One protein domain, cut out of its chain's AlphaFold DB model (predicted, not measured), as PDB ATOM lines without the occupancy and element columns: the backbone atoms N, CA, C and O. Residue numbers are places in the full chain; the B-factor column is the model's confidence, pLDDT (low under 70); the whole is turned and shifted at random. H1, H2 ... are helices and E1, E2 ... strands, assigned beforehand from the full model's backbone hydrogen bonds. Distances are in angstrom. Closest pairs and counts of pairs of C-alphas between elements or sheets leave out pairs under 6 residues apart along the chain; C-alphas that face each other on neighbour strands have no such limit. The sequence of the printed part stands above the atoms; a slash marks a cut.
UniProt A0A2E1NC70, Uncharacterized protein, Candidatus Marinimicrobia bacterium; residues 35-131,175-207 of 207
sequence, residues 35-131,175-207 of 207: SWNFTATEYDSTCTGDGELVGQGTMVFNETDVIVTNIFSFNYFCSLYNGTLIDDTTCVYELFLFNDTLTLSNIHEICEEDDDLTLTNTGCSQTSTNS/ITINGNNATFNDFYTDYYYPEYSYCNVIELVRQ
ATOM      1  N   SER A  35     -13.238  28.193  23.677       95.56
ATOM      2  CA  SER A  35     -13.947  29.251  22.964       95.56
ATOM      3  C   SER A  35     -13.039  29.917  21.939       95.56
ATOM      4  O   SER A  35     -11.915  30.323  22.249       95.56
ATOM      5  N   TRP A  36     -13.564  30.075  20.732       96.19
ATOM      6  CA  TRP A  36     -12.886  30.670  19.593       96.19
ATOM      7  C   TRP A  36     -13.774  31.748  18.993       96.19
ATOM      8  O   TRP A  36     -14.978  31.550  18.851       96.19
ATOM      9  N   ASN A  37     -13.185  32.873  18.610       96.50
ATOM     10  CA  ASN A  37     -13.793  33.745  17.615       96.50
ATOM     11  C   ASN A  37     -13.478  33.160  16.242       96.50
ATOM     12  O   ASN A  37     -12.347  32.725  16.032       96.50
ATOM     13  N   PHE A  38     -14.440  33.163  15.327       94.69
ATOM     14  CA  PHE A  38     -14.207  32.735  13.955       94.69
ATOM     15  C   PHE A  38     -14.492  33.849  12.955       94.69
ATOM     16  O   PHE A  38     -15.357  34.700  13.180       94.69
ATOM     17  N   THR A  39     -13.789  33.784  11.831       93.62
ATOM     18  CA  THR A  39     -14.090  34.504  10.594       93.62
ATOM     19  C   THR A  39     -14.077  33.510   9.443       93.62
ATOM     20  O   THR A  39     -13.165  32.694   9.351       93.62
ATOM     21  N   ALA A  40     -15.082  33.570   8.579       90.62
ATOM     22  CA  ALA A  40     -15.194  32.782   7.363       90.62
ATOM     23  C   ALA A  40     -15.063  33.723   6.164       90.62
ATOM     24  O   ALA A  40     -15.864  34.648   6.002       90.62
ATOM     25  N   THR A  41     -14.029  33.497   5.358       90.25
ATOM     26  CA  THR A  41     -13.794  34.240   4.117       90.25
ATOM     27  C   THR A  41     -14.034  33.310   2.940       90.25
ATOM     28  O   THR A  41     -13.378  32.272   2.843       90.25
ATOM     29  N   GLU A  42     -14.960  33.683   2.068       87.00
ATOM     30  CA  GLU A  42     -15.248  32.973   0.830       87.00
ATOM     31  C   GLU A  42     -14.276  33.425  -0.255       87.00
ATOM     32  O   GLU A  42     -14.010  34.614  -0.435       87.00
ATOM     33  N   TYR A  43     -13.740  32.459  -0.981       88.44
ATOM     34  CA  TYR A  43     -12.962  32.665  -2.189       88.44
ATOM     35  C   TYR A  43     -13.630  31.892  -3.322       88.44
ATOM     36  O   TYR A  43     -14.320  30.895  -3.089       88.44
ATOM     37  N   ASP A  44     -13.272  32.233  -4.561       84.56
ATOM     38  CA  ASP A  44     -13.367  31.275  -5.663       84.56
ATOM     39  C   ASP A  44     -12.742  29.931  -5.229       84.56
ATOM     40  O   ASP A  44     -11.866  29.902  -4.356       84.56
ATOM     41  N   SER A  45     -13.132  28.820  -5.868       81.25
ATOM     42  CA  SER A  45     -12.726  27.419  -5.578       81.25
ATOM     43  C   SER A  45     -11.230  27.105  -5.295       81.25
ATOM     44  O   SER A  45     -10.872  25.959  -5.028       81.25
ATOM     45  N   THR A  46     -10.331  28.089  -5.343       80.81
ATOM     46  CA  THR A  46      -8.904  28.014  -5.003       80.81
ATOM     47  C   THR A  46      -8.554  28.250  -3.524       80.81
ATOM     48  O   THR A  46      -7.412  27.975  -3.151       80.81
ATOM     49  N   CYS A  47      -9.476  28.759  -2.691       84.44
ATOM     50  CA  CYS A  47      -9.230  29.165  -1.287       84.44
ATOM     51  C   CYS A  47      -8.177  30.271  -1.090       84.44
ATOM     52  O   CYS A  47      -7.588  30.392  -0.015       84.44
ATOM     53  N   THR A  48      -7.851  31.026  -2.139       86.75
ATOM     54  CA  THR A  48      -6.830  32.080  -2.095       86.75
ATOM     55  C   THR A  48      -7.223  33.236  -3.006       86.75
ATOM     56  O   THR A  48      -7.935  33.028  -3.984       86.75
ATOM     57  N   GLY A  49      -6.708  34.438  -2.738       85.12
ATOM     58  CA  GLY A  49      -6.923  35.614  -3.587       85.12
ATOM     59  C   GLY A  49      -7.685  36.725  -2.876       85.12
ATOM     60  O   GLY A  49      -7.514  36.911  -1.672       85.12
ATOM     61  N   ASP A  50      -8.483  37.471  -3.637       83.50
ATOM     62  CA  ASP A  50      -9.387  38.483  -3.096       83.50
ATOM     63  C   ASP A  50     -10.664  37.764  -2.641       83.50
ATOM     64  O   ASP A  50     -11.493  37.398  -3.468       83.50
ATOM     65  N   GLY A  51     -10.759  37.474  -1.341       83.94
ATOM     66  CA  GLY A  51     -11.925  36.829  -0.738       83.94
ATOM     67  C   GLY A  51     -12.880  37.826  -0.083       83.94
ATOM     68  O   GLY A  51     -12.497  38.955   0.242       83.94
ATOM     69  N   GLU A  52     -14.116  37.393   0.147       83.44
ATOM     70  CA  GLU A  52     -15.165  38.180   0.791       83.44
ATOM     71  C   GLU A  52     -15.509  37.606   2.167       83.44
ATOM     72  O   GLU A  52     -15.619  36.396   2.353       83.44
ATOM     73  N   LEU A  53     -15.665  38.472   3.171       84.44
ATOM     74  CA  LEU A  53     -16.072  38.031   4.503       84.44
ATOM     75  C   LEU A  53     -17.555  37.639   4.473       84.44
ATOM     76  O   LEU A  53     -18.420  38.514   4.407       84.44
ATOM     77  N   VAL A  54     -17.831  36.342   4.580       80.88
ATOM     78  CA  VAL A  54     -19.193  35.781   4.519       80.88
ATOM     79  C   VAL A  54     -19.729  35.358   5.881       80.88
ATOM     80  O   VAL A  54     -20.936  35.208   6.052       80.88
ATOM     81  N   GLY A  55     -18.861  35.216   6.884       83.69
ATOM     82  CA  GLY A  55     -19.284  34.826   8.223       83.69
ATOM     83  C   GLY A  55     -18.314  35.265   9.305       83.69
ATOM     84  O   GLY A  55     -17.110  35.387   9.094       83.69
ATOM     85  N   GLN A  56     -18.844  35.499  10.498       91.25
ATOM     86  CA  GLN A  56     -18.050  35.723  11.697       91.25
ATOM     87  C   GLN A  56     -18.870  35.372  12.933       91.25
ATOM     88  O   GLN A  56     -20.102  35.390  12.893       91.25
ATOM     89  N   GLY A  57     -18.201  35.115  14.050       93.00
ATOM     90  CA  GLY A  57     -18.891  34.827  15.298       93.00
ATOM     91  C   GLY A  57     -18.028  34.067  16.285       93.00
ATOM     92  O   GLY A  57     -16.825  34.310  16.376       93.00
ATOM     93  N   THR A  58     -18.639  33.150  17.032       95.31
ATOM     94  CA  THR A  58     -17.929  32.321  18.012       95.31
ATOM     95  C   THR A  58     -18.226  30.842  17.845       95.31
ATOM     96  O   THR A  58     -19.369  30.466  17.606       95.31
ATOM     97  N   MET A  59     -17.211  30.007  18.047       93.88
ATOM     98  CA  MET A  59     -17.347  28.559  18.174       93.88
ATOM     99  C   MET A  59     -16.863  28.127  19.555       93.88
ATOM    100  O   MET A  59     -15.755  28.471  19.968       93.88
ATOM    101  N   VAL A  60     -17.689  27.373  20.274       94.88
ATOM    102  CA  VAL A  60     -17.339  26.801  21.576       94.88
ATOM    103  C   VAL A  60     -17.350  25.288  21.456       94.88
ATOM    104  O   VAL A  60     -18.414  24.674  21.414       94.88
ATOM    105  N   PHE A  61     -16.160  24.699  21.415       92.12
ATOM    106  CA  PHE A  61     -15.982  23.252  21.387       92.12
ATOM    107  C   PHE A  61     -15.925  22.725  22.821       92.12
ATOM    108  O   PHE A  61     -15.075  23.147  23.613       92.12
ATOM    109  N   ASN A  62     -16.825  21.802  23.155       90.69
ATOM    110  CA  ASN A  62     -16.773  21.001  24.378       90.69
ATOM    111  C   ASN A  62     -16.319  19.562  24.038       90.69
ATOM    112  O   ASN A  62     -15.689  19.363  23.008       90.69
ATOM    113  N   GLU A  63     -16.556  18.559  24.884       86.69
ATOM    114  CA  GLU A  63     -16.102  17.183  24.613       86.69
ATOM    115  C   GLU A  63     -16.783  16.513  23.403       86.69
ATOM    116  O   GLU A  63     -16.163  15.666  22.765       86.69
ATOM    117  N   THR A  64     -18.032  16.868  23.085       84.44
ATOM    118  CA  THR A  64     -18.844  16.194  22.051       84.44
ATOM    119  C   THR A  64     -19.520  17.144  21.074       84.44
ATOM    120  O   THR A  64     -19.818  16.758  19.945       84.44
ATOM    121  N   ASP A  65     -19.751  18.384  21.496       88.44
ATOM    122  CA  ASP A  65     -20.526  19.368  20.760       88.44
ATOM    123  C   ASP A  65     -19.705  20.622  20.476       88.44
ATOM    124  O   ASP A  65     -18.827  21.032  21.245       88.44
ATOM    125  N   VAL A  66     -20.052  21.259  19.368       89.56
ATOM    126  CA  VAL A  66     -19.645  22.604  19.011       89.56
ATOM    127  C   VAL A  66     -20.881  23.492  19.000       89.56
ATOM    128  O   VAL A  66     -21.864  23.232  18.304       89.56
ATOM    129  N   ILE A  67     -20.840  24.550  19.801       91.19
ATOM    130  CA  ILE A  67     -21.856  25.598  19.792       91.19
ATOM    131  C   ILE A  67     -21.341  26.700  18.878       91.19
ATOM    132  O   ILE A  67     -20.299  27.294  19.161       91.19
ATOM    133  N   VAL A  68     -22.053  26.957  17.787       90.06
ATOM    134  CA  VAL A  68     -21.701  27.983  16.806       90.06
ATOM    135  C   VAL A  68     -22.677  29.135  16.959       90.06
ATOM    136  O   VAL A  68     -23.878  28.960  16.791       90.06
ATOM    137  N   THR A  69     -22.165  30.321  17.264       91.25
ATOM    138  CA  THR A  69     -22.936  31.564  17.231       91.25
ATOM    139  C   THR A  69     -22.471  32.377  16.036       91.25
ATOM    140  O   THR A  69     -21.387  32.955  16.075       91.25
ATOM    141  N   ASN A  70     -23.284  32.415  14.984       90.00
ATOM    142  CA  ASN A  70     -23.068  33.256  13.810       90.00
ATOM    143  C   ASN A  70     -23.529  34.686  14.100       90.00
ATOM    144  O   ASN A  70     -24.550  34.888  14.756       90.00
ATOM    145  N   ILE A  71     -22.798  35.675  13.591       89.88
ATOM    146  CA  ILE A  71     -23.169  37.090  13.625       89.88
ATOM    147  C   ILE A  71     -23.409  37.551  12.190       89.88
ATOM    148  O   ILE A  71     -22.478  37.692  11.397       89.88
ATOM    149  N   PHE A  72     -24.664  37.859  11.889       87.75
ATOM    150  CA  PHE A  72     -25.094  38.418  10.616       87.75
ATOM    151  C   PHE A  72     -25.079  39.940  10.720       87.75
ATOM    152  O   PHE A  72     -26.009  40.566  11.233       87.75
ATOM    153  N   SER A  73     -23.976  40.542  10.282       88.81
ATOM    154  CA  SER A  73     -23.836  41.998  10.278       88.81
ATOM    155  C   SER A  73     -24.705  42.655   9.201       88.81
ATOM    156  O   SER A  73     -25.107  42.031   8.224       88.81
ATOM    157  N   PHE A  74     -24.936  43.956   9.323       90.62
ATOM    158  CA  PHE A  74     -25.640  44.749   8.325       90.62
ATOM    159  C   PHE A  74     -24.971  44.679   6.948       90.62
ATOM    160  O   PHE A  74     -25.658  44.637   5.930       90.62
ATOM    161  N   ASN A  75     -23.637  44.595   6.915       88.56
ATOM    162  CA  ASN A  75     -22.884  44.404   5.678       88.56
ATOM    163  C   ASN A  75     -23.238  43.076   4.992       88.56
ATOM    164  O   ASN A  75     -23.437  43.061   3.784       88.56
ATOM    165  N   TYR A  76     -23.394  41.994   5.765       84.81
ATOM    166  CA  TYR A  76     -23.825  40.698   5.234       84.81
ATOM    167  C   TYR A  76     -25.213  40.797   4.588       84.81
ATOM    168  O   TYR A  76     -25.410  40.388   3.451       84.81
ATOM    169  N   PHE A  77     -26.180  41.427   5.256       85.44
ATOM    170  CA  PHE A  77     -27.499  41.611   4.643       85.44
ATOM    171  C   PHE A  77     -27.463  42.516   3.407       85.44
ATOM    172  O   PHE A  77     -28.208  42.290   2.459       85.44
ATOM    173  N   CYS A  78     -26.598  43.532   3.391       87.69
ATOM    174  CA  CYS A  78     -26.408  44.381   2.220       87.69
ATOM    175  C   CYS A  78     -25.845  43.591   1.026       87.69
ATOM    176  O   CYS A  78     -26.326  43.766  -0.097       87.69
ATOM    177  N   SER A  79     -24.878  42.694   1.258       83.44
ATOM    178  CA  SER A  79     -24.277  41.882   0.193       83.44
ATOM    179  C   SER A  79     -25.251  40.858  -0.396       83.44
ATOM    180  O   SER A  79     -25.220  40.653  -1.606       83.44
ATOM    181  N   LEU A  80     -26.196  40.317   0.390       80.88
ATOM    182  CA  LEU A  80     -27.252  39.420  -0.120       80.88
ATOM    183  C   LEU A  80     -28.069  40.032  -1.270       80.88
ATOM    184  O   LEU A  80     -28.571  39.315  -2.136       80.88
ATOM    185  N   TYR A  81     -28.199  41.359  -1.296       82.94
ATOM    186  CA  TYR A  81     -28.913  42.082  -2.349       82.94
ATOM    187  C   TYR A  81     -27.983  42.694  -3.404       82.94
ATOM    188  O   TYR A  81     -28.430  43.536  -4.186       82.94
ATOM    189  N   ASN A  82     -26.699  42.311  -3.429       83.38
ATOM    190  CA  ASN A  82     -25.651  42.985  -4.205       83.38
ATOM    191  C   ASN A  82     -25.666  44.509  -3.978       83.38
ATOM    192  O   ASN A  82     -25.508  45.308  -4.905       83.38
ATOM    193  N   GLY A  83     -25.950  44.912  -2.739       86.94
ATOM    194  CA  GLY A  83     -26.087  46.300  -2.350       86.94
ATOM    195  C   GLY A  83     -24.744  46.989  -2.149       86.94
ATOM    196  O   GLY A  83     -23.696  46.371  -1.982       86.94
ATOM    197  N   THR A  84     -24.778  48.316  -2.149       91.50
ATOM    198  CA  THR A  84     -23.640  49.166  -1.806       91.50
ATOM    199  C   THR A  84     -23.921  49.868  -0.485       91.50
ATOM    200  O   THR A  84     -24.904  50.606  -0.358       91.50
ATOM    201  N   LEU A  85     -23.035  49.672   0.494       92.62
ATOM    202  CA  LEU A  85     -23.074  50.421   1.745       92.62
ATOM    203  C   LEU A  85     -22.846  51.912   1.477       92.62
ATOM    204  O   LEU A  85     -21.857  52.310   0.860       92.62
ATOM    205  N   ILE A  86     -23.764  52.738   1.971       94.94
ATOM    206  CA  ILE A  86     -23.598  54.193   2.037       94.94
ATOM    207  C   ILE A  86     -22.920  54.569   3.359       94.94
ATOM    208  O   ILE A  86     -22.039  55.429   3.387       94.94
ATOM    209  N   ASP A  87     -23.327  53.898   4.436       93.19
ATOM    210  CA  ASP A  87     -22.748  53.955   5.777       93.19
ATOM    211  C   ASP A  87     -23.059  52.649   6.539       93.19
ATOM    212  O   ASP A  87     -23.686  51.741   5.993       93.19
ATOM    213  N   ASP A  88     -22.652  52.561   7.808       89.69
ATOM    214  CA  ASP A  88     -22.826  51.368   8.659       89.69
ATOM    215  C   ASP A  88     -24.297  51.018   8.970       89.69
ATOM    216  O   ASP A  88     -24.575  50.014   9.624       89.69
ATOM    217  N   THR A  89     -25.248  51.854   8.545       95.19
ATOM    218  CA  THR A  89     -26.681  51.705   8.831       95.19
ATOM    219  C   THR A  89     -27.572  51.757   7.597       95.19
ATOM    220  O   THR A  89     -28.773  51.498   7.711       95.19
ATOM    221  N   THR A  90     -27.011  52.088   6.434       96.19
ATOM    222  CA  THR A  90     -27.751  52.340   5.198       96.19
ATOM    223  C   THR A  90     -27.057  51.676   4.018       96.19
ATOM    224  O   THR A  90     -25.892  51.941   3.724       96.19
ATOM    225  N   CYS A  91     -27.809  50.859   3.295       94.75
ATOM    226  CA  CYS A  91     -27.380  50.155   2.099       94.75
ATOM    227  C   CYS A  91     -28.364  50.464   0.973       94.75
ATOM    228  O   CYS A  91     -29.577  50.419   1.178       94.75
ATOM    229  N   VAL A  92     -27.852  50.774  -0.215       94.69
ATOM    230  CA  VAL A  92     -28.681  50.935  -1.413       94.69
ATOM    231  C   VAL A  92     -28.453  49.734  -2.306       94.69
ATOM    232  O   VAL A  92     -27.311  49.406  -2.613       94.69
ATOM    233  N   TYR A  93     -29.530  49.101  -2.742       88.88
ATOM    234  CA  TYR A  93     -29.475  47.973  -3.662       88.88
ATOM    235  C   TYR A  93     -30.396  48.224  -4.852       88.88
ATOM    236  O   TYR A  93     -31.385  48.961  -4.766       88.88
ATOM    237  N   GLU A  94     -30.037  47.651  -5.995       84.06
ATOM    238  CA  GLU A  94     -30.817  47.790  -7.218       84.06
ATOM    239  C   GLU A  94     -31.787  46.618  -7.339       84.06
ATOM    240  O   GLU A  94     -31.396  45.456  -7.442       84.06
ATOM    241  N   LEU A  95     -33.078  46.932  -7.373       73.31
ATOM    242  CA  LEU A  95     -34.089  46.025  -7.891       73.31
ATOM    243  C   LEU A  95     -34.307  46.347  -9.369       73.31
ATOM    244  O   LEU A  95     -34.093  47.467  -9.822       73.31
ATOM    245  N   PHE A  96     -34.773  45.359 -10.131       71.25
ATOM    246  CA  PHE A  96     -34.820  45.353 -11.603       71.25
ATOM    247  C   PHE A  96     -35.292  46.662 -12.284       71.25
ATOM    248  O   PHE A  96     -34.928  46.922 -13.428       71.25
ATOM    249  N   LEU A  97     -36.134  47.470 -11.621       68.75
ATOM    250  CA  LEU A  97     -36.678  48.729 -12.148       68.75
ATOM    251  C   LEU A  97     -36.516  49.950 -11.221       68.75
ATOM    252  O   LEU A  97     -36.976  51.033 -11.591       68.75
ATOM    253  N   PHE A  98     -35.924  49.811 -10.031       76.44
ATOM    254  CA  PHE A  98     -35.761  50.913  -9.077       76.44
ATOM    255  C   PHE A  98     -34.699  50.598  -8.023       76.44
ATOM    256  O   PHE A  98     -34.464  49.443  -7.685       76.44
ATOM    257  N   ASN A  99     -34.105  51.649  -7.465       84.06
ATOM    258  CA  ASN A  99     -33.203  51.525  -6.329       84.06
ATOM    259  C   ASN A  99     -34.034  51.544  -5.051       84.06
ATOM    260  O   ASN A  99     -34.948  52.365  -4.922       84.06
ATOM    261  N   ASP A 100     -33.693  50.663  -4.124       90.50
ATOM    262  CA  ASP A 100     -34.307  50.600  -2.808       90.50
ATOM    263  C   ASP A 100     -33.236  50.749  -1.722       90.50
ATOM    264  O   ASP A 100     -32.032  50.757  -2.001       90.50
ATOM    265  N   THR A 101     -33.669  50.973  -0.488       93.50
ATOM    266  CA  THR A 101     -32.781  51.215   0.650       93.50
ATOM    267  C   THR A 101     -33.082  50.228   1.760       93.50
ATOM    268  O   THR A 101     -34.169  50.223   2.328       93.50
ATOM    269  N   LEU A 102     -32.073  49.438   2.105       92.75
ATOM    270  CA  LEU A 102     -32.068  48.609   3.295       92.75
ATOM    271  C   LEU A 102     -31.451  49.423   4.432       92.75
ATOM    272  O   LEU A 102     -30.389  50.025   4.261       92.75
ATOM    273  N   THR A 103     -32.101  49.447   5.592       95.94
ATOM    274  CA  THR A 103     -31.554  50.096   6.789       95.94
ATOM    275  C   THR A 103     -31.303  49.085   7.897       95.94
ATOM    276  O   THR A 103     -31.970  48.052   7.965       95.94
ATOM    277  N   LEU A 104     -30.385  49.401   8.811       94.94
ATOM    278  CA  LEU A 104     -30.138  48.577   9.997       94.94
ATOM    279  C   LEU A 104     -31.423  48.357  10.809       94.94
ATOM    280  O   LEU A 104     -31.632  47.279  11.349       94.94
ATOM    281  N   SER A 105     -32.325  49.345  10.834       95.81
ATOM    282  CA  SER A 105     -33.629  49.206  11.490       95.81
ATOM    283  C   SER A 105     -34.509  48.139  10.839       95.81
ATOM    284  O   SER A 105     -35.237  47.468  11.560       95.81
ATOM    285  N   ASN A 106     -34.456  47.976   9.512       93.12
ATOM    286  CA  ASN A 106     -35.206  46.917   8.832       93.12
ATOM    287  C   ASN A 106     -34.639  45.539   9.176       93.12
ATOM    288  O   ASN A 106     -35.395  44.600   9.380       93.12
ATOM    289  N   ILE A 107     -33.313  45.426   9.288       92.56
ATOM    290  CA  ILE A 107     -32.677  44.183   9.730       92.56
ATOM    291  C   ILE A 107     -33.043  43.864  11.175       92.56
ATOM    292  O   ILE A 107     -33.372  42.726  11.472       92.56
ATOM    293  N   HIS A 108     -33.041  44.857  12.062       94.50
ATOM    294  CA  HIS A 108     -33.453  44.660  13.449       94.50
ATOM    295  C   HIS A 108     -34.900  44.169  13.568       94.50
ATOM    296  O   HIS A 108     -35.152  43.277  14.368       94.50
ATOM    297  N   GLU A 109     -35.817  44.695  12.751       93.25
ATOM    298  CA  GLU A 109     -37.201  44.209  12.678       93.25
ATOM    299  C   GLU A 109     -37.249  42.728  12.266       93.25
ATOM    300  O   GLU A 109     -37.898  41.935  12.937       93.25
ATOM    301  N   ILE A 110     -36.466  42.321  11.257       87.62
ATOM    302  CA  ILE A 110     -36.344  40.908  10.855       87.62
ATOM    303  C   ILE A 110     -35.794  40.045  12.002       87.62
ATOM    304  O   ILE A 110     -36.338  38.977  12.267       87.62
ATOM    305  N   CYS A 111     -34.747  40.496  12.705       90.06
ATOM    306  CA  CYS A 111     -34.191  39.739  13.831       90.06
ATOM    307  C   CYS A 111     -35.191  39.578  14.989       90.06
ATOM    308  O   CYS A 111     -35.038  38.662  15.785       90.06
ATOM    309  N   GLU A 112     -36.126  40.518  15.161       91.06
ATOM    310  CA  GLU A 112     -37.133  40.489  16.230       91.06
ATOM    311  C   GLU A 112     -38.361  39.640  15.866       91.06
ATOM    312  O   GLU A 112     -39.044  39.153  16.767       91.06
ATOM    313  N   GLU A 113     -38.661  39.487  14.572       89.94
ATOM    314  CA  GLU A 113     -39.764  38.651  14.081       89.94
ATOM    315  C   GLU A 113     -39.406  37.161  13.993       89.94
ATOM    316  O   GLU A 113     -40.304  36.318  14.053       89.94
ATOM    317  N   ASP A 114     -38.121  36.835  13.849       82.25
ATOM    318  CA  ASP A 114     -37.621  35.463  13.776       82.25
ATOM    319  C   ASP A 114     -37.190  34.956  15.162       82.25
ATOM    320  O   ASP A 114     -36.242  35.466  15.761       82.25
ATOM    321  N   ASP A 115     -37.881  33.930  15.667       81.19
ATOM    322  CA  ASP A 115     -37.632  33.343  16.991       81.19
ATOM    323  C   ASP A 115     -36.226  32.711  17.125       81.19
ATOM    324  O   ASP A 115     -35.736  32.547  18.250       81.19
ATOM    325  N   ASP A 116     -35.563  32.373  16.011       81.38
ATOM    326  CA  ASP A 116     -34.223  31.769  16.002       81.38
ATOM    327  C   ASP A 116     -33.096  32.818  15.962       81.38
ATOM    328  O   ASP A 116     -31.911  32.490  16.138       81.38
ATOM    329  N   LEU A 117     -33.443  34.092  15.757       87.31
ATOM    330  CA  LEU A 117     -32.498  35.198  15.707       87.31
ATOM    331  C   LEU A 117     -32.496  35.990  17.016       87.31
ATOM    332  O   LEU A 117     -33.481  36.172  17.719       87.31
ATOM    333  N   THR A 118     -31.318  36.487  17.369       92.50
ATOM    334  CA  THR A 118     -31.126  37.411  18.484       92.50
ATOM    335  C   THR A 118     -30.600  38.730  17.948       92.50
ATOM    336  O   THR A 118     -29.608  38.767  17.221       92.50
ATOM    337  N   LEU A 119     -31.251  39.823  18.331       93.19
ATOM    338  CA  LEU A 119     -30.846  41.173  17.970       93.19
ATOM    339  C   LEU A 119     -29.433  41.505  18.486       93.19
ATOM    340  O   LEU A 119     -29.107  41.281  19.654       93.19
ATOM    341  N   THR A 120     -28.612  42.118  17.635       92.12
ATOM    342  CA  THR A 120     -27.301  42.681  17.994       92.12
ATOM    343  C   THR A 120     -27.237  44.163  17.622       92.12
ATOM    344  O   THR A 120     -28.130  44.689  16.974       92.12
ATOM    345  N   ASN A 121     -26.162  44.863  17.993       91.12
ATOM    346  CA  ASN A 121     -25.998  46.276  17.620       91.12
ATOM    347  C   ASN A 121     -25.757  46.498  16.118       91.12
ATOM    348  O   ASN A 121     -25.828  47.634  15.656       91.12
ATOM    349  N   THR A 122     -25.390  45.447  15.388       90.19
ATOM    350  CA  THR A 122     -24.949  45.527  13.992       90.19
ATOM    351  C   THR A 122     -25.788  44.657  13.065       90.19
ATOM    352  O   THR A 122     -25.392  44.496  11.921       90.19
ATOM    353  N   GLY A 123     -26.887  44.058  13.529       91.50
ATOM    354  CA  GLY A 123     -27.673  43.075  12.778       91.50
ATOM    355  C   GLY A 123     -28.199  41.970  13.692       91.50
ATOM    356  O   GLY A 123     -28.625  42.260  14.810       91.50
ATOM    357  N   CYS A 124     -28.106  40.709  13.275       93.19
ATOM    358  CA  CYS A 124     -28.605  39.559  14.037       93.19
ATOM    359  C   CYS A 124     -27.470  38.627  14.487       93.19
ATOM    360  O   CYS A 124     -26.355  38.664  13.967       93.19
ATOM    361  N   SER A 125     -27.771  37.730  15.419       92.94
ATOM    362  CA  SER A 125     -26.968  36.543  15.698       92.94
ATOM    363  C   SER A 125     -27.854  35.316  15.814       92.94
ATOM    364  O   SER A 125     -28.962  35.424  16.330       92.94
ATOM    365  N   GLN A 126     -27.347  34.161  15.408       89.62
ATOM    366  CA  GLN A 126     -28.029  32.874  15.533       89.62
ATOM    367  C   GLN A 126     -27.090  31.880  16.193       89.62
ATOM    368  O   GLN A 126     -25.907  31.836  15.854       89.62
ATOM    369  N   THR A 127     -27.605  31.087  17.129       88.44
ATOM    370  CA  THR A 127     -26.822  30.048  17.804       88.44
ATOM    371  C   THR A 127     -27.353  28.668  17.458       88.44
ATOM    372  O   THR A 127     -28.529  28.392  17.665       88.44
ATOM    373  N   SER A 128     -26.468  27.788  17.002       84.25
ATOM    374  CA  SER A 128     -26.745  26.372  16.780       84.25
ATOM    375  C   SER A 128     -25.813  25.506  17.626       84.25
ATOM    376  O   SER A 128     -24.710  25.908  17.996       84.25
ATOM    377  N   THR A 129     -26.281  24.313  17.991       85.88
ATOM    378  CA  THR A 129     -25.476  23.304  18.690       85.88
ATOM    379  C   THR A 129     -25.381  22.079  17.804       85.88
ATOM    380  O   THR A 129     -26.399  21.485  17.460       85.88
ATOM    381  N   ASN A 130     -24.156  21.715  17.448       84.38
ATOM    382  CA  ASN A 130     -23.845  20.635  16.525       84.38
ATOM    383  C   ASN A 130     -22.946  19.620  17.223       84.38
ATOM    384  O   ASN A 130     -22.162  19.984  18.096       84.38
ATOM    385  N   SER A 131     -23.031  18.353  16.835       84.31
ATOM    386  CA  SER A 131     -22.096  17.338  17.337       84.31
ATOM    387  C   SER A 131     -20.842  17.294  16.466       84.31
ATOM    388  O   SER A 131     -20.909  17.603  15.274       84.31
ATOM    389  N   ILE A 175      -8.244  20.298   9.595       87.19
ATOM    390  CA  ILE A 175      -7.993  21.447  10.461       87.19
ATOM    391  C   ILE A 175      -6.517  21.506  10.842       87.19
ATOM    392  O   ILE A 175      -5.891  20.499  11.170       87.19
ATOM    393  N   THR A 176      -5.954  22.707  10.808       88.56
ATOM    394  CA  THR A 176      -4.617  22.999  11.330       88.56
ATOM    395  C   THR A 176      -4.768  23.814  12.601       88.56
ATOM    396  O   THR A 176      -5.398  24.864  12.562       88.56
ATOM    397  N   ILE A 177      -4.184  23.366  13.711       89.06
ATOM    398  CA  ILE A 177      -4.161  24.095  14.986       89.06
ATOM    399  C   ILE A 177      -2.709  24.484  15.280       89.06
ATOM    400  O   ILE A 177      -1.792  23.695  15.053       89.06
ATOM    401  N   ASN A 178      -2.501  25.729  15.705       87.62
ATOM    402  CA  ASN A 178      -1.204  26.267  16.094       87.62
ATOM    403  C   ASN A 178      -1.383  27.199  17.302       87.62
ATOM    404  O   ASN A 178      -1.503  28.427  17.169       87.62
ATOM    405  N   GLY A 179      -1.446  26.595  18.490       86.50
ATOM    406  CA  GLY A 179      -1.658  27.294  19.755       86.50
ATOM    407  C   GLY A 179      -3.011  28.007  19.822       86.50
ATOM    408  O   GLY A 179      -4.051  27.391  20.026       86.50
ATOM    409  N   ASN A 180      -2.994  29.337  19.683       92.25
ATOM    410  CA  ASN A 180      -4.195  30.174  19.790       92.25
ATOM    411  C   ASN A 180      -4.912  30.408  18.457       92.25
ATOM    412  O   ASN A 180      -5.886  31.155  18.434       92.25
ATOM    413  N   ASN A 181      -4.435  29.809  17.367       93.19
ATOM    414  CA  ASN A 181      -5.074  29.915  16.062       93.19
ATOM    415  C   ASN A 181      -5.397  28.524  15.529       93.19
ATOM    416  O   ASN A 181      -4.610  27.595  15.719       93.19
ATOM    417  N   ALA A 182      -6.518  28.398  14.831       91.94
ATOM    418  CA  ALA A 182      -6.816  27.228  14.028       91.94
ATOM    419  C   ALA A 182      -7.426  27.643  12.689       91.94
ATOM    420  O   ALA A 182      -8.031  28.703  12.585       91.94
ATOM    421  N   THR A 183      -7.253  26.824  11.661       92.12
ATOM    422  CA  THR A 183      -7.788  27.099  10.328       92.12
ATOM    423  C   THR A 183      -8.276  25.810   9.704       92.12
ATOM    424  O   THR A 183      -7.582  24.791   9.765       92.12
ATOM    425  N   PHE A 184      -9.447  25.859   9.086       90.81
ATOM    426  CA  PHE A 184      -9.951  24.794   8.232       90.81
ATOM    427  C   PHE A 184     -10.638  25.393   7.010       90.81
ATOM    428  O   PHE A 184     -11.058  26.549   7.028       90.81
ATOM    429  N   ASN A 185     -10.729  24.594   5.953       89.00
ATOM    430  CA  ASN A 185     -11.367  24.997   4.712       89.00
ATOM    431  C   ASN A 185     -12.576  24.103   4.464       89.00
ATOM    432  O   ASN A 185     -12.458  22.883   4.592       89.00
ATOM    433  N   ASP A 186     -13.673  24.723   4.064       84.50
ATOM    434  CA  ASP A 186     -14.879  24.076   3.564       84.50
ATOM    435  C   ASP A 186     -14.984  24.352   2.056       84.50
ATOM    436  O   ASP A 186     -14.730  25.465   1.586       84.50
ATOM    437  N   PHE A 187     -15.284  23.309   1.289       84.56
ATOM    438  CA  PHE A 187     -15.328  23.351  -0.165       84.56
ATOM    439  C   PHE A 187     -16.717  22.987  -0.658       84.56
ATOM    440  O   PHE A 187     -17.120  21.824  -0.614       84.56
ATOM    441  N   TYR A 188     -17.371  23.950  -1.294       81.38
ATOM    442  CA  TYR A 188     -18.595  23.695  -2.029       81.38
ATOM    443  C   TYR A 188     -18.299  23.529  -3.519       81.38
ATOM    444  O   TYR A 188     -17.667  24.378  -4.152       81.38
ATOM    445  N   THR A 189     -18.772  22.426  -4.101       81.38
ATOM    446  CA  THR A 189     -18.680  22.182  -5.546       81.38
ATOM    447  C   THR A 189     -20.072  22.144  -6.160       81.38
ATOM    448  O   THR A 189     -20.802  21.171  -5.977       81.38
ATOM    449  N   ASP A 190     -20.406  23.154  -6.962       78.50
ATOM    450  CA  ASP A 190     -21.610  23.120  -7.791       78.50
ATOM    451  C   ASP A 190     -21.359  22.210  -9.006       78.50
ATOM    452  O   ASP A 190     -20.558  22.501  -9.902       78.50
ATOM    453  N   TYR A 191     -22.039  21.063  -9.028       75.38
ATOM    454  CA  TYR A 191     -21.886  20.067 -10.088       75.38
ATOM    455  C   TYR A 191     -22.458  20.527 -11.439       75.38
ATOM    456  O   TYR A 191     -22.008  20.069 -12.496       75.38
ATOM    457  N   TYR A 192     -23.466  21.399 -11.422       80.88
ATOM    458  CA  TYR A 192     -24.140  21.880 -12.627       80.88
ATOM    459  C   TYR A 192     -23.457  23.118 -13.206       80.88
ATOM    460  O   TYR A 192     -23.417  23.265 -14.431       80.88
ATOM    461  N   TYR A 193     -22.882  23.950 -12.342       79.88
ATOM    462  CA  TYR A 193     -22.211  25.197 -12.687       79.88
ATOM    463  C   TYR A 193     -20.891  25.328 -11.913       79.88
ATOM    464  O   TYR A 193     -20.814  26.073 -10.938       79.88
ATOM    465  N   PRO A 194     -19.820  24.630 -12.334       83.88
ATOM    466  CA  PRO A 194     -18.547  24.613 -11.611       83.88
ATOM    467  C   PRO A 194     -17.943  26.000 -11.348       83.88
ATOM    468  O   PRO A 194     -17.178  26.164 -10.403       83.88
ATOM    469  N   GLU A 195     -18.286  26.999 -12.162       82.69
ATOM    470  CA  GLU A 195     -17.924  28.404 -11.961       82.69
ATOM    471  C   GLU A 195     -18.499  29.041 -10.685       82.69
ATOM    472  O   GLU A 195     -17.946  30.039 -10.237       82.69
ATOM    473  N   TYR A 196     -19.556  28.474 -10.095       79.19
ATOM    474  CA  TYR A 196     -20.122  28.895  -8.806       79.19
ATOM    475  C   TYR A 196     -19.613  28.047  -7.629       79.19
ATOM    476  O   TYR A 196     -20.122  28.157  -6.518       79.19
ATOM    477  N   SER A 197     -18.611  27.190  -7.851       84.56
ATOM    478  CA  SER A 197     -17.936  26.485  -6.756       84.56
ATOM    479  C   SER A 197     -17.058  27.458  -5.968       84.56
ATOM    480  O   SER A 197     -16.253  28.187  -6.557       84.56
ATOM    481  N   TYR A 198     -17.150  27.410  -4.645       84.81
ATOM    482  CA  TYR A 198     -16.441  28.311  -3.743       84.81
ATOM    483  C   TYR A 198     -15.686  27.541  -2.658       84.81
ATOM    484  O   TYR A 198     -15.895  26.345  -2.435       84.81
ATOM    485  N   CYS A 199     -14.756  28.233  -2.010       89.44
ATOM    486  CA  CYS A 199     -14.041  27.724  -0.852       89.44
ATOM    487  C   CYS A 199     -14.122  28.727   0.290       89.44
ATOM    488  O   CYS A 199     -13.635  29.851   0.169       89.44
ATOM    489  N   ASN A 200     -14.666  28.282   1.414       88.75
ATOM    490  CA  ASN A 200     -14.674  29.036   2.651       88.75
ATOM    491  C   ASN A 200     -13.427  28.686   3.456       88.75
ATOM    492  O   ASN A 200     -13.206  27.531   3.810       88.75
ATOM    493  N   VAL A 201     -12.613  29.688   3.775       92.25
ATOM    494  CA  VAL A 201     -11.517  29.553   4.739       92.25
ATOM    495  C   VAL A 201     -12.009  30.079   6.076       92.25
ATOM    496  O   VAL A 201     -12.304  31.270   6.212       92.25
ATOM    497  N   ILE A 202     -12.101  29.186   7.059       92.56
ATOM    498  CA  ILE A 202     -12.521  29.504   8.416       92.56
ATOM    499  C   ILE A 202     -11.275  29.621   9.282       92.56
ATOM    500  O   ILE A 202     -10.543  28.653   9.491       92.56
ATOM    501  N   GLU A 203     -11.055  30.813   9.818       95.06
ATOM    502  CA  GLU A 203      -9.982  31.111  10.756       95.06
ATOM    503  C   GLU A 203     -10.563  31.258  12.160       95.06
ATOM    504  O   GLU A 203     -11.513  32.005  12.380       95.06
ATOM    505  N   LEU A 204      -9.975  30.546  13.114       95.06
ATOM    506  CA  LEU A 204     -10.330  30.542  14.522       95.06
ATOM    507  C   LEU A 204      -9.219  31.210  15.326       95.06
ATOM    508  O   LEU A 204      -8.049  30.851  15.193       95.06
ATOM    509  N   VAL A 205      -9.591  32.112  16.230       96.44
ATOM    510  CA  VAL A 205      -8.690  32.734  17.206       96.44
ATOM    511  C   VAL A 205      -9.245  32.508  18.606       96.44
ATOM    512  O   VAL A 205     -10.385  32.874  18.894       96.44
ATOM    513  N   ARG A 206      -8.445  31.908  19.487       94.75
ATOM    514  CA  ARG A 206      -8.840  31.638  20.878       94.75
ATOM    515  C   ARG A 206      -9.192  32.933  21.618       94.75
ATOM    516  O   ARG A 206      -8.503  33.942  21.448       94.75
ATOM    517  N   GLN A 207     -10.250  32.881  22.431       92.00
ATOM    518  CA  GLN A 207     -10.672  33.980  23.314       92.00
ATOM    519  C   GLN A 207      -9.782  34.130  24.554       92.00
ATOM    520  O   GLN A 207      -9.252  33.106  25.045       92.00
TER     521      GLN A 207
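This is residues 35 to 131 and 175 to 207 of the 207 residues of an uncharacterized protein of Candidatus Marinimicrobia bacterium (UniProt A0A2E1NC70). A large, twisted wall of eight strands has a small head near one end of its strands E3 and E8, and the head is a three-stranded sheet, E4 E5 E6, with the helices H1 and H2. H1 covers the small sheet and stands between it and the wall, while H2 covers the short edge strand E7. The printed part has 130 residues, with two named helices and eleven named strands in the order E1 E2 E3 H1 E4 E5 E6 H2 E7 E8 E9 E10 E11. The large sheet runs E7 E8 E3 E2 E1 E11 E10 E9, both sheets are antiparallel throughout, and the class is mostly strand. The whole is only just compact, close to loose, with a radius of gyration of the C-alphas of 16.6 A, and it spans 49 by 35 by 26 A.

In the large sheet, E1, residues 35 to 44, is an inner strand with E2, residues 52 to 61, on one side and E11, residues 198 to 206, on the other side. N 39 and O 203 of E1 and E11 are 2.9 A apart, and N 38 and O 57 of E1 and E2 are 2.8 A apart, each within hydrogen-bond range. E2 bends by 53 degrees at residue 57 and forms a hairpin with E3, residues 65 to 73, where N 69 and O 58 are 2.8 A apart. E3 is the antiparallel neighbour of E8, residues 123 to 131, with N 70 and O 126 at 2.8 A. E8 forms a hairpin with the edge strand E7, residues 118 to 120, with N 118 and O 125 at 2.8 A. Beyond E11 come E10, residues 181 to 188, with N 204 and O 182 at 2.7 A, and the edge strand E9, residues 175 to 178, with N 176 and O 183 at 2.8 A. From edge to edge the strands' lines turn by 135 degrees. H2, residues 104 to 113, is on one face of this sheet, two layers, at a height over the sheet of 7.5 A. It lies over E7 and runs along it at 11 degrees on the local plane; their closest C-alphas are those of Cys 111 and Leu 119, 5.5 A apart. H1, residues 74 to 80, is on the same sheet but at the sheet's level, with a height of 1.9 A, and its Phe 74 has its C-alpha 5.2 A from that of Gly 123 in E8, the closest pair. H1 and H2 only just touch, with 3 pairs of C-alphas within 8 A, and are about perpendicular at 83 degrees. The small sheet is E4, residues 84 to 87, E5, residues 90 to 95, and E6, residues 98 to 103. N 84 and O 92 of E4 and E5 are 2.8 A apart, and N 102 and O 91 of E6 and E5 are 2.8 A apart. H1 is on it too, at a height of 8.5 A, over E5 and only just not over E4, on which 2 of its 7 C-alphas fall. It runs along E5 at 9 degrees on the local plane, with the C-alphas of Cys 78 and Cys 91, the closest, 5.9 A apart. E4, E5 and E6 are each apart from the eight strands of the large sheet. E1 E2 E3, E4 E5 E6 and E9 E10 E11 are meanders, each strand the antiparallel neighbour of the one before. In H1 and H2 every O i to N i+4 pair is within hydrogen-bond range.

E1 begins at C-alpha 35, (-13.947, 29.251, 22.964), and is 28.7 A long. E8 is 26.7 A, E11 26.0 A, E2 25.5 A, E3 25.2 A and E10 23.4 A; H2 is 14.4 A and H1 10.1 A. H1 begins at C-alpha 74, (-25.640, 44.749, 8.325), and E11 ends at C-alpha 206, (-8.840, 31.638, 20.878).

The two C-alphas farthest apart are those of Glu 63 and Leu 97, 52.6 A. Residues 132 to 174 are not printed, and C-alphas 131 and 175 are 16.2 A apart across the cut. Of the links that are printed whole, E1 to E2 and E10 to E11 are short and the others tight. The mean pLDDT of the printed part is 88.3, and residue 97 alone is under 70.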